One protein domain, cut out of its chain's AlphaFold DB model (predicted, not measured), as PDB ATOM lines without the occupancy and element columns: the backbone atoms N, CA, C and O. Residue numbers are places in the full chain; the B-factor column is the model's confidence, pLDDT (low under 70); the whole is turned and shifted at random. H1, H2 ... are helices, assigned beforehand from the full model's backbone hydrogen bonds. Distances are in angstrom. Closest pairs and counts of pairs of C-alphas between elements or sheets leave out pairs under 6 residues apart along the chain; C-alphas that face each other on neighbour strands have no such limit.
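This is residues 118 to 172 of the 173 residues of an uncharacterized protein of Acinetobacter sp. ANC 4105 (UniProt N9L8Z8). Three helices form a triangle: H1 and H2 pack at one corner, and H3 closes the triangle loosely, meeting the first residues of H1. The printed part has 55 residues with three named helices, H1, H2 and H3 in that order, and no named strand; the class is all helix. It is compact, with a radius of gyration of the C-alphas of 11.0 A and spans of 30 by 24 by 21 A.

H1, residues 125 to 136, begins at C-alpha 125 (-60.745, 10.769, 107.432) and is 16.2 A long. H2, residues 142 to 156, is 21.2 A long. H3, residues 160 to 170, is 16.0 A long and ends at C-alpha 170 (-54.072, 11.237, 100.127).

H1 and H2 touch, only just about perpendicular at 71 degrees; their closest C-alphas, of Leu 131 and Ala 144, are 4.8 A apart. H1 touches H3 with residues 125 to 126 alone, at a steep tilt of 51 degrees, opposite ways; the closest C-alphas, of Tyr 125 and Ala 167, are 5.8 A apart. H2 and H3 are close but not clearly touching, with 1 pair of C-alphas within 8 A, those of Ile 154 and Leu 160. Every O i to N i+4 pair is within hydrogen-bond range in H1 and H2, and 6 of 7 in H3.

The C-alphas farthest apart, of Gly 138 and His 172, are 32.1 A apart. The printed part has no cut, and both links are tight. pLDDT is under 70 in residues 118 to 124 and 166 to 172.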
ATOM      1  N   VAL A 118     -70.339  17.167  99.852       44.06
ATOM      2  CA  VAL A 118     -69.164  18.038  99.673       44.06
ATOM      3  C   VAL A 118     -68.536  18.410 101.031       44.06
ATOM      4  O   VAL A 118     -67.312  18.462 101.131       44.06
ATOM      5  N   ALA A 119     -69.338  18.542 102.096       41.72
ATOM      6  CA  ALA A 119     -68.926  18.765 103.494       41.72
ATOM      7  C   ALA A 119     -68.738  17.470 104.327       41.72
ATOM      8  O   ALA A 119     -68.213  17.514 105.437       41.72
ATOM      9  N   SER A 120     -69.122  16.300 103.803       44.69
ATOM     10  CA  SER A 120     -68.785  14.943 104.301       44.69
ATOM     11  C   SER A 120     -67.605  14.351 103.550       44.69
ATOM     12  O   SER A 120     -67.308  13.161 103.689       44.69
ATOM     13  N   LYS A 121     -66.851  15.179 102.829       44.72
ATOM     14  CA  LYS A 121     -65.408  15.043 102.945       44.72
ATOM     15  C   LYS A 121     -65.022  15.705 104.260       44.72
ATOM     16  O   LYS A 121     -64.906  16.927 104.290       44.72
ATOM     17  N   PRO A 122     -64.810  14.947 105.347       45.94
ATOM     18  CA  PRO A 122     -63.987  15.505 106.395       45.94
ATOM     19  C   PRO A 122     -62.663  15.930 105.751       45.94
ATOM     20  O   PRO A 122     -62.157  15.238 104.858       45.94
ATOM     21  N   LYS A 123     -62.132  17.082 106.168       53.00
ATOM     22  CA  LYS A 123     -60.843  17.618 105.701       53.00
ATOM     23  C   LYS A 123     -59.709  16.576 105.760       53.00
ATOM     24  O   LYS A 123     -58.785  16.650 104.961       53.00
ATOM     25  N   GLY A 124     -59.871  15.513 106.546       65.69
ATOM     26  CA  GLY A 124     -59.355  14.173 106.269       65.69
ATOM     27  C   GLY A 124     -60.146  13.128 107.061       65.69
ATOM     28  O   GLY A 124     -60.734  13.444 108.095       65.69
ATOM     29  N   TYR A 125     -60.169  11.863 106.625       75.31
ATOM     30  CA  TYR A 125     -60.745  10.769 107.432       75.31
ATOM     31  C   TYR A 125     -60.102  10.700 108.827       75.31
ATOM     32  O   TYR A 125     -60.796  10.430 109.806       75.31
ATOM     33  N   ALA A 126     -58.803  11.003 108.926       78.19
ATOM     34  CA  ALA A 126     -58.078  11.105 110.187       78.19
ATOM     35  C   ALA A 126     -58.709  12.142 111.133       78.19
ATOM     36  O   ALA A 126     -59.032  11.821 112.274       78.19
ATOM     37  N   GLU A 127     -58.991  13.348 110.639       80.94
ATOM     38  CA  GLU A 127     -59.613  14.422 111.421       80.94
ATOM     39  C   GLU A 127     -61.032  14.056 111.878       80.94
ATOM     40  O   GLU A 127     -61.384  14.244 113.045       80.94
ATOM     41  N   MET A 128     -61.828  13.426 111.005       84.81
ATOM     42  CA  MET A 128     -63.138  12.882 111.387       84.81
ATOM     43  C   MET A 128     -63.020  11.859 112.516       84.81
ATOM     44  O   MET A 128     -63.832  11.863 113.439       84.81
ATOM     45  N   MET A 129     -62.031  10.966 112.448       86.56
ATOM     46  CA  MET A 129     -61.827   9.935 113.465       86.56
ATOM     47  C   MET A 129     -61.356  10.529 114.797       86.56
ATOM     48  O   MET A 129     -61.813  10.064 115.843       86.56
ATOM     49  N   ILE A 130     -60.540  11.589 114.774       87.00
ATOM     50  CA  ILE A 130     -60.134  12.350 115.966       87.00
ATOM     51  C   ILE A 130     -61.355  13.016 116.616       87.00
ATOM     52  O   ILE A 130     -61.628  12.793 117.797       87.00
ATOM     53  N   LEU A 131     -62.148  13.767 115.844       87.56
ATOM     54  CA  LEU A 131     -63.350  14.447 116.344       87.56
ATOM     55  C   LEU A 131     -64.420  13.461 116.826       87.56
ATOM     56  O   LEU A 131     -65.075  13.688 117.844       87.56
ATOM     57  N   ARG A 132     -64.565  12.319 116.147       90.19
ATOM     58  CA  ARG A 132     -65.416  11.218 116.608       90.19
ATOM     59  C   ARG A 132     -64.909  10.645 117.929       90.19
ATOM     60  O   ARG A 132     -65.723  10.356 118.802       90.19
ATOM     61  N   SER A 133     -63.601  10.452 118.086       91.19
ATOM     62  CA  SER A 133     -63.024   9.983 119.351       91.19
ATOM     63  C   SER A 133     -63.345  10.957 120.484       91.19
ATOM     64  O   SER A 133     -63.844  10.536 121.526       91.19
ATOM     65  N   ALA A 134     -63.192  12.263 120.242       89.75
ATOM     66  CA  ALA A 134     -63.588  13.301 121.191       89.75
ATOM     67  C   ALA A 134     -65.091  13.232 121.522       89.75
ATOM     68  O   ALA A 134     -65.475  13.351 122.687       89.75
ATOM     69  N   TYR A 135     -65.953  12.969 120.530       91.94
ATOM     70  CA  TYR A 135     -67.377  12.724 120.772       91.94
ATOM     71  C   TYR A 135     -67.603  11.522 121.696       91.94
ATOM     72  O   TYR A 135     -68.359  11.609 122.661       91.94
ATOM     73  N   VAL A 136     -66.942  10.393 121.452       90.88
ATOM     74  CA  VAL A 136     -67.072   9.207 122.316       90.88
ATOM     75  C   VAL A 136     -66.601   9.504 123.747       90.88
ATOM     76  O   VAL A 136     -67.226   9.037 124.692       90.88
ATOM     77  N   GLN A 137     -65.590  10.362 123.910       91.81
ATOM     78  CA  GLN A 137     -65.070  10.828 125.203       91.81
ATOM     79  C   GLN A 137     -65.950  11.883 125.904       91.81
ATOM     80  O   GLN A 137     -65.600  12.358 126.978       91.81
ATOM     81  N   GLY A 138     -67.097  12.252 125.326       87.94
ATOM     82  CA  GLY A 138     -68.067  13.156 125.955       87.94
ATOM     83  C   GLY A 138     -68.064  14.587 125.417       87.94
ATOM     84  O   GLY A 138     -68.930  15.368 125.801       87.94
ATOM     85  N   ASN A 139     -67.185  14.936 124.472       88.75
ATOM     86  CA  ASN A 139     -67.248  16.230 123.794       88.75
ATOM     87  C   ASN A 139     -68.531  16.309 122.940       88.75
ATOM     88  O   ASN A 139     -68.877  15.393 122.189       88.75
ATOM     89  N   ARG A 140     -69.294  17.393 123.083       90.12
ATOM     90  CA  ARG A 140     -70.576  17.612 122.385       90.12
ATOM     91  C   ARG A 140     -70.573  18.874 121.523       90.12
ATOM     92  O   ARG A 140     -71.654  19.372 121.191       90.12
ATOM     93  N   SER A 141     -69.384  19.348 121.153       86.38
ATOM     94  CA  SER A 141     -69.194  20.403 120.156       86.38
ATOM     95  C   SER A 141     -69.923  20.076 118.840       86.38
ATOM     96  O   SER A 141     -70.139  18.892 118.528       86.38
ATOM     97  N   PRO A 142     -70.357  21.101 118.085       81.25
ATOM     98  CA  PRO A 142     -71.001  20.920 116.784       81.25
ATOM     99  C   PRO A 142     -70.190  20.024 115.837       81.25
ATOM    100  O   PRO A 142     -70.746  19.122 115.210       81.25
ATOM    101  N   GLU A 143     -68.871  20.194 115.826       82.19
ATOM    102  CA  GLU A 143     -67.923  19.484 114.969       82.19
ATOM    103  C   GLU A 143     -67.827  18.002 115.356       82.19
ATOM    104  O   GLU A 143     -67.899  17.117 114.502       82.19
ATOM    105  N   ALA A 144     -67.750  17.698 116.656       84.69
ATOM    106  CA  ALA A 144     -67.706  16.324 117.157       84.69
ATOM    107  C   ALA A 144     -69.027  15.572 116.900       84.69
ATOM    108  O   ALA A 144     -69.027  14.396 116.517       84.69
ATOM    109  N   LYS A 145     -70.171  16.256 117.055       83.94
ATOM    110  CA  LYS A 145     -71.498  15.716 116.703       83.94
ATOM    111  C   LYS A 145     -71.595  15.407 115.210       83.94
ATOM    112  O   LYS A 145     -72.064  14.330 114.838       83.94
ATOM    113  N   GLN A 146     -71.136  16.331 114.369       83.62
ATOM    114  CA  GLN A 146     -71.134  16.175 112.919       83.62
ATOM    115  C   GLN A 146     -70.233  15.015 112.479       83.62
ATOM    116  O   GLN A 146     -70.687  14.152 111.727       83.62
ATOM    117  N   ALA A 147     -69.015  14.915 113.018       85.00
ATOM    118  CA  ALA A 147     -68.088  13.821 112.724       85.00
ATOM    119  C   ALA A 147     -68.660  12.445 113.112       85.00
ATOM    120  O   ALA A 147     -68.567  11.480 112.349       85.00
ATOM    121  N   ASN A 148     -69.321  12.342 114.271       88.81
ATOM    122  CA  ASN A 148     -69.973  11.098 114.674       88.81
ATOM    123  C   ASN A 148     -71.164  10.742 113.762       88.81
ATOM    124  O   ASN A 148     -71.323   9.577 113.389       88.81
ATOM    125  N   LYS A 149     -71.971  11.731 113.352       86.56
ATOM    126  CA  LYS A 149     -73.067  11.539 112.384       86.56
ATOM    127  C   LYS A 149     -72.535  11.018 111.042       86.56
ATOM    128  O   LYS A 149     -73.046  10.014 110.545       86.56
ATOM    129  N   GLN A 150     -71.486  11.643 110.506       82.81
ATOM    130  CA  GLN A 150     -70.833  11.234 109.256       82.81
ATOM    131  C   GLN A 150     -70.296   9.799 109.345       82.81
ATOM    132  O   GLN A 150     -70.596   8.967 108.487       82.81
ATOM    133  N   TYR A 151     -69.597   9.449 110.430       86.75
ATOM    134  CA  TYR A 151     -69.117   8.082 110.647       86.75
ATOM    135  C   TYR A 151     -70.255   7.049 110.662       86.75
ATOM    136  O   TYR A 151     -70.146   5.991 110.039       86.75
ATOM    137  N   ILE A 152     -71.360   7.340 111.360       87.38
ATOM    138  CA  ILE A 152     -72.517   6.438 111.425       87.38
ATOM    139  C   ILE A 152     -73.119   6.233 110.032       87.38
ATOM    140  O   ILE A 152     -73.445   5.102 109.676       87.38
ATOM    141  N   GLN A 153     -73.235   7.293 109.230       83.00
ATOM    142  CA  GLN A 153     -73.738   7.202 107.859       83.00
ATOM    143  C   GLN A 153     -72.823   6.352 106.967       83.00
ATOM    144  O   GLN A 153     -73.311   5.448 106.287       83.00
ATOM    145  N   ILE A 154     -71.506   6.579 107.013       79.50
ATOM    146  CA  ILE A 154     -70.517   5.792 106.257       79.50
ATOM    147  C   ILE A 154     -70.598   4.312 106.650       79.50
ATOM    148  O   ILE A 154     -70.615   3.435 105.782       79.50
ATOM    149  N   ARG A 155     -70.698   4.024 107.955       81.62
ATOM    150  CA  ARG A 155     -70.820   2.657 108.474       81.62
ATOM    151  C   ARG A 155     -72.118   1.989 108.022       81.62
ATOM    152  O   ARG A 155     -72.068   0.849 107.577       81.62
ATOM    153  N   ARG A 156     -73.258   2.686 108.101       76.31
ATOM    154  CA  ARG A 156     -74.564   2.168 107.645       76.31
ATOM    155  C   ARG A 156     -74.568   1.835 106.154       76.31
ATOM    156  O   ARG A 156     -75.214   0.878 105.758       76.31
ATOM    157  N   LYS A 157     -73.826   2.594 105.348       78.00
ATOM    158  CA  LYS A 157     -73.680   2.358 103.904       78.00
ATOM    159  C   LYS A 157     -72.646   1.275 103.555       78.00
ATOM    160  O   LYS A 157     -72.438   1.012 102.379       78.00
ATOM    161  N   GLY A 158     -71.960   0.678 104.535       77.94
ATOM    162  CA  GLY A 158     -70.919  -0.332 104.291       77.94
ATOM    163  C   GLY A 158     -69.633   0.216 103.653       77.94
ATOM    164  O   GLY A 158     -68.776  -0.550 103.228       77.94
ATOM    165  N   LEU A 159     -69.457   1.541 103.607       78.56
ATOM    166  CA  LEU A 159     -68.372   2.202 102.865       78.56
ATOM    167  C   LEU A 159     -67.098   2.422 103.694       78.56
ATOM    168  O   LEU A 159     -66.139   3.025 103.215       78.56
ATOM    169  N   LEU A 160     -67.057   1.944 104.942       77.31
ATOM    170  CA  LEU A 160     -65.984   2.267 105.890       77.31
ATOM    171  C   LEU A 160     -64.592   1.845 105.391       77.31
ATOM    172  O   LEU A 160     -63.630   2.591 105.561       77.31
ATOM    173  N   SER A 161     -64.502   0.676 104.747       74.56
ATOM    174  CA  SER A 161     -63.251   0.155 104.180       74.56
ATOM    175  C   SER A 161     -62.732   1.043 103.044       74.56
ATOM    176  O   SER A 161     -61.592   1.498 103.081       74.56
ATOM    177  N   GLN A 162     -63.604   1.394 102.093       72.06
ATOM    178  CA  GLN A 162     -63.253   2.224 100.937       72.06
ATOM    179  C   GLN A 162     -62.775   3.618 101.358       72.06
ATOM    180  O   GLN A 162     -61.776   4.117 100.843       72.06
ATOM    181  N   VAL A 163     -63.456   4.232 102.332       71.56
ATOM    182  CA  VAL A 163     -63.092   5.562 102.841       71.56
ATOM    183  C   VAL A 163     -61.737   5.532 103.556       71.56
ATOM    184  O   VAL A 163     -60.933   6.442 103.362       71.56
ATOM    185  N   LYS A 164     -61.450   4.478 104.334       74.88
ATOM    186  CA  LYS A 164     -60.151   4.304 105.001       74.88
ATOM    187  C   LYS A 164     -59.012   4.165 103.985       74.88
ATOM    188  O   LYS A 164     -57.975   4.801 104.145       74.88
ATOM    189  N   THR A 165     -59.220   3.383 102.926       71.56
ATOM    190  CA  THR A 165     -58.237   3.212 101.846       71.56
ATOM    191  C   THR A 165     -57.983   4.527 101.112       71.56
ATOM    192  O   THR A 165     -56.837   4.941 100.987       71.56
ATOM    193  N   LEU A 166     -59.038   5.230 100.687       66.00
ATOM    194  CA  LEU A 166     -58.932   6.518  99.987       66.00
ATOM    195  C   LEU A 166     -58.222   7.601 100.811       66.00
ATOM    196  O   LEU A 166     -57.563   8.467 100.240       66.00
ATOM    197  N   ALA A 167     -58.359   7.564 102.136       64.75
ATOM    198  CA  ALA A 167     -57.665   8.484 103.025       64.75
ATOM    199  C   ALA A 167     -56.154   8.230 103.074       64.75
ATOM    200  O   ALA A 167     -55.387   9.178 102.965       64.75
ATOM    201  N   ALA A 168     -55.733   6.963 103.153       61.66
ATOM    202  CA  ALA A 168     -54.316   6.595 103.167       61.66
ATOM    203  C   ALA A 168     -53.582   7.000 101.874       61.66
ATOM    204  O   ALA A 168     -52.416   7.374 101.915       61.66
ATOM    205  N   TYR A 169     -54.273   6.992 100.727       56.69
ATOM    206  CA  TYR A 169     -53.705   7.443  99.449       56.69
ATOM    207  C   TYR A 169     -53.467   8.958  99.369       56.69
ATOM    208  O   TYR A 169     -52.637   9.393  98.580       56.69
ATOM    209  N   LYS A 170     -54.188   9.769 100.152       53.22
ATOM    210  CA  LYS A 170     -54.072  11.237 100.127       53.22
ATOM    211  C   LYS A 170     -52.999  11.802 101.055       53.22
ATOM    212  O   LYS A 170     -52.674  12.971 100.924       53.22
ATOM    213  N   GLU A 171     -52.486  11.008 101.989       50.84
ATOM    214  CA  GLU A 171     -51.421  11.438 102.909       50.84
ATOM    215  C   GLU A 171     -50.010  11.141 102.361       50.84
ATOM    216  O   GLU A 171     -49.019  11.558 102.955       50.84
ATOM    217  N   HIS A 172     -49.910  10.458 101.213       45.62
ATOM    218  CA  HIS A 172     -48.647  10.015 100.606       45.62
ATOM    219  C   HIS A 172     -48.439  10.447  99.142       45.62
ATOM    220  O   HIS A 172     -47.505   9.965  98.502       45.62
TER     221      HIS A 172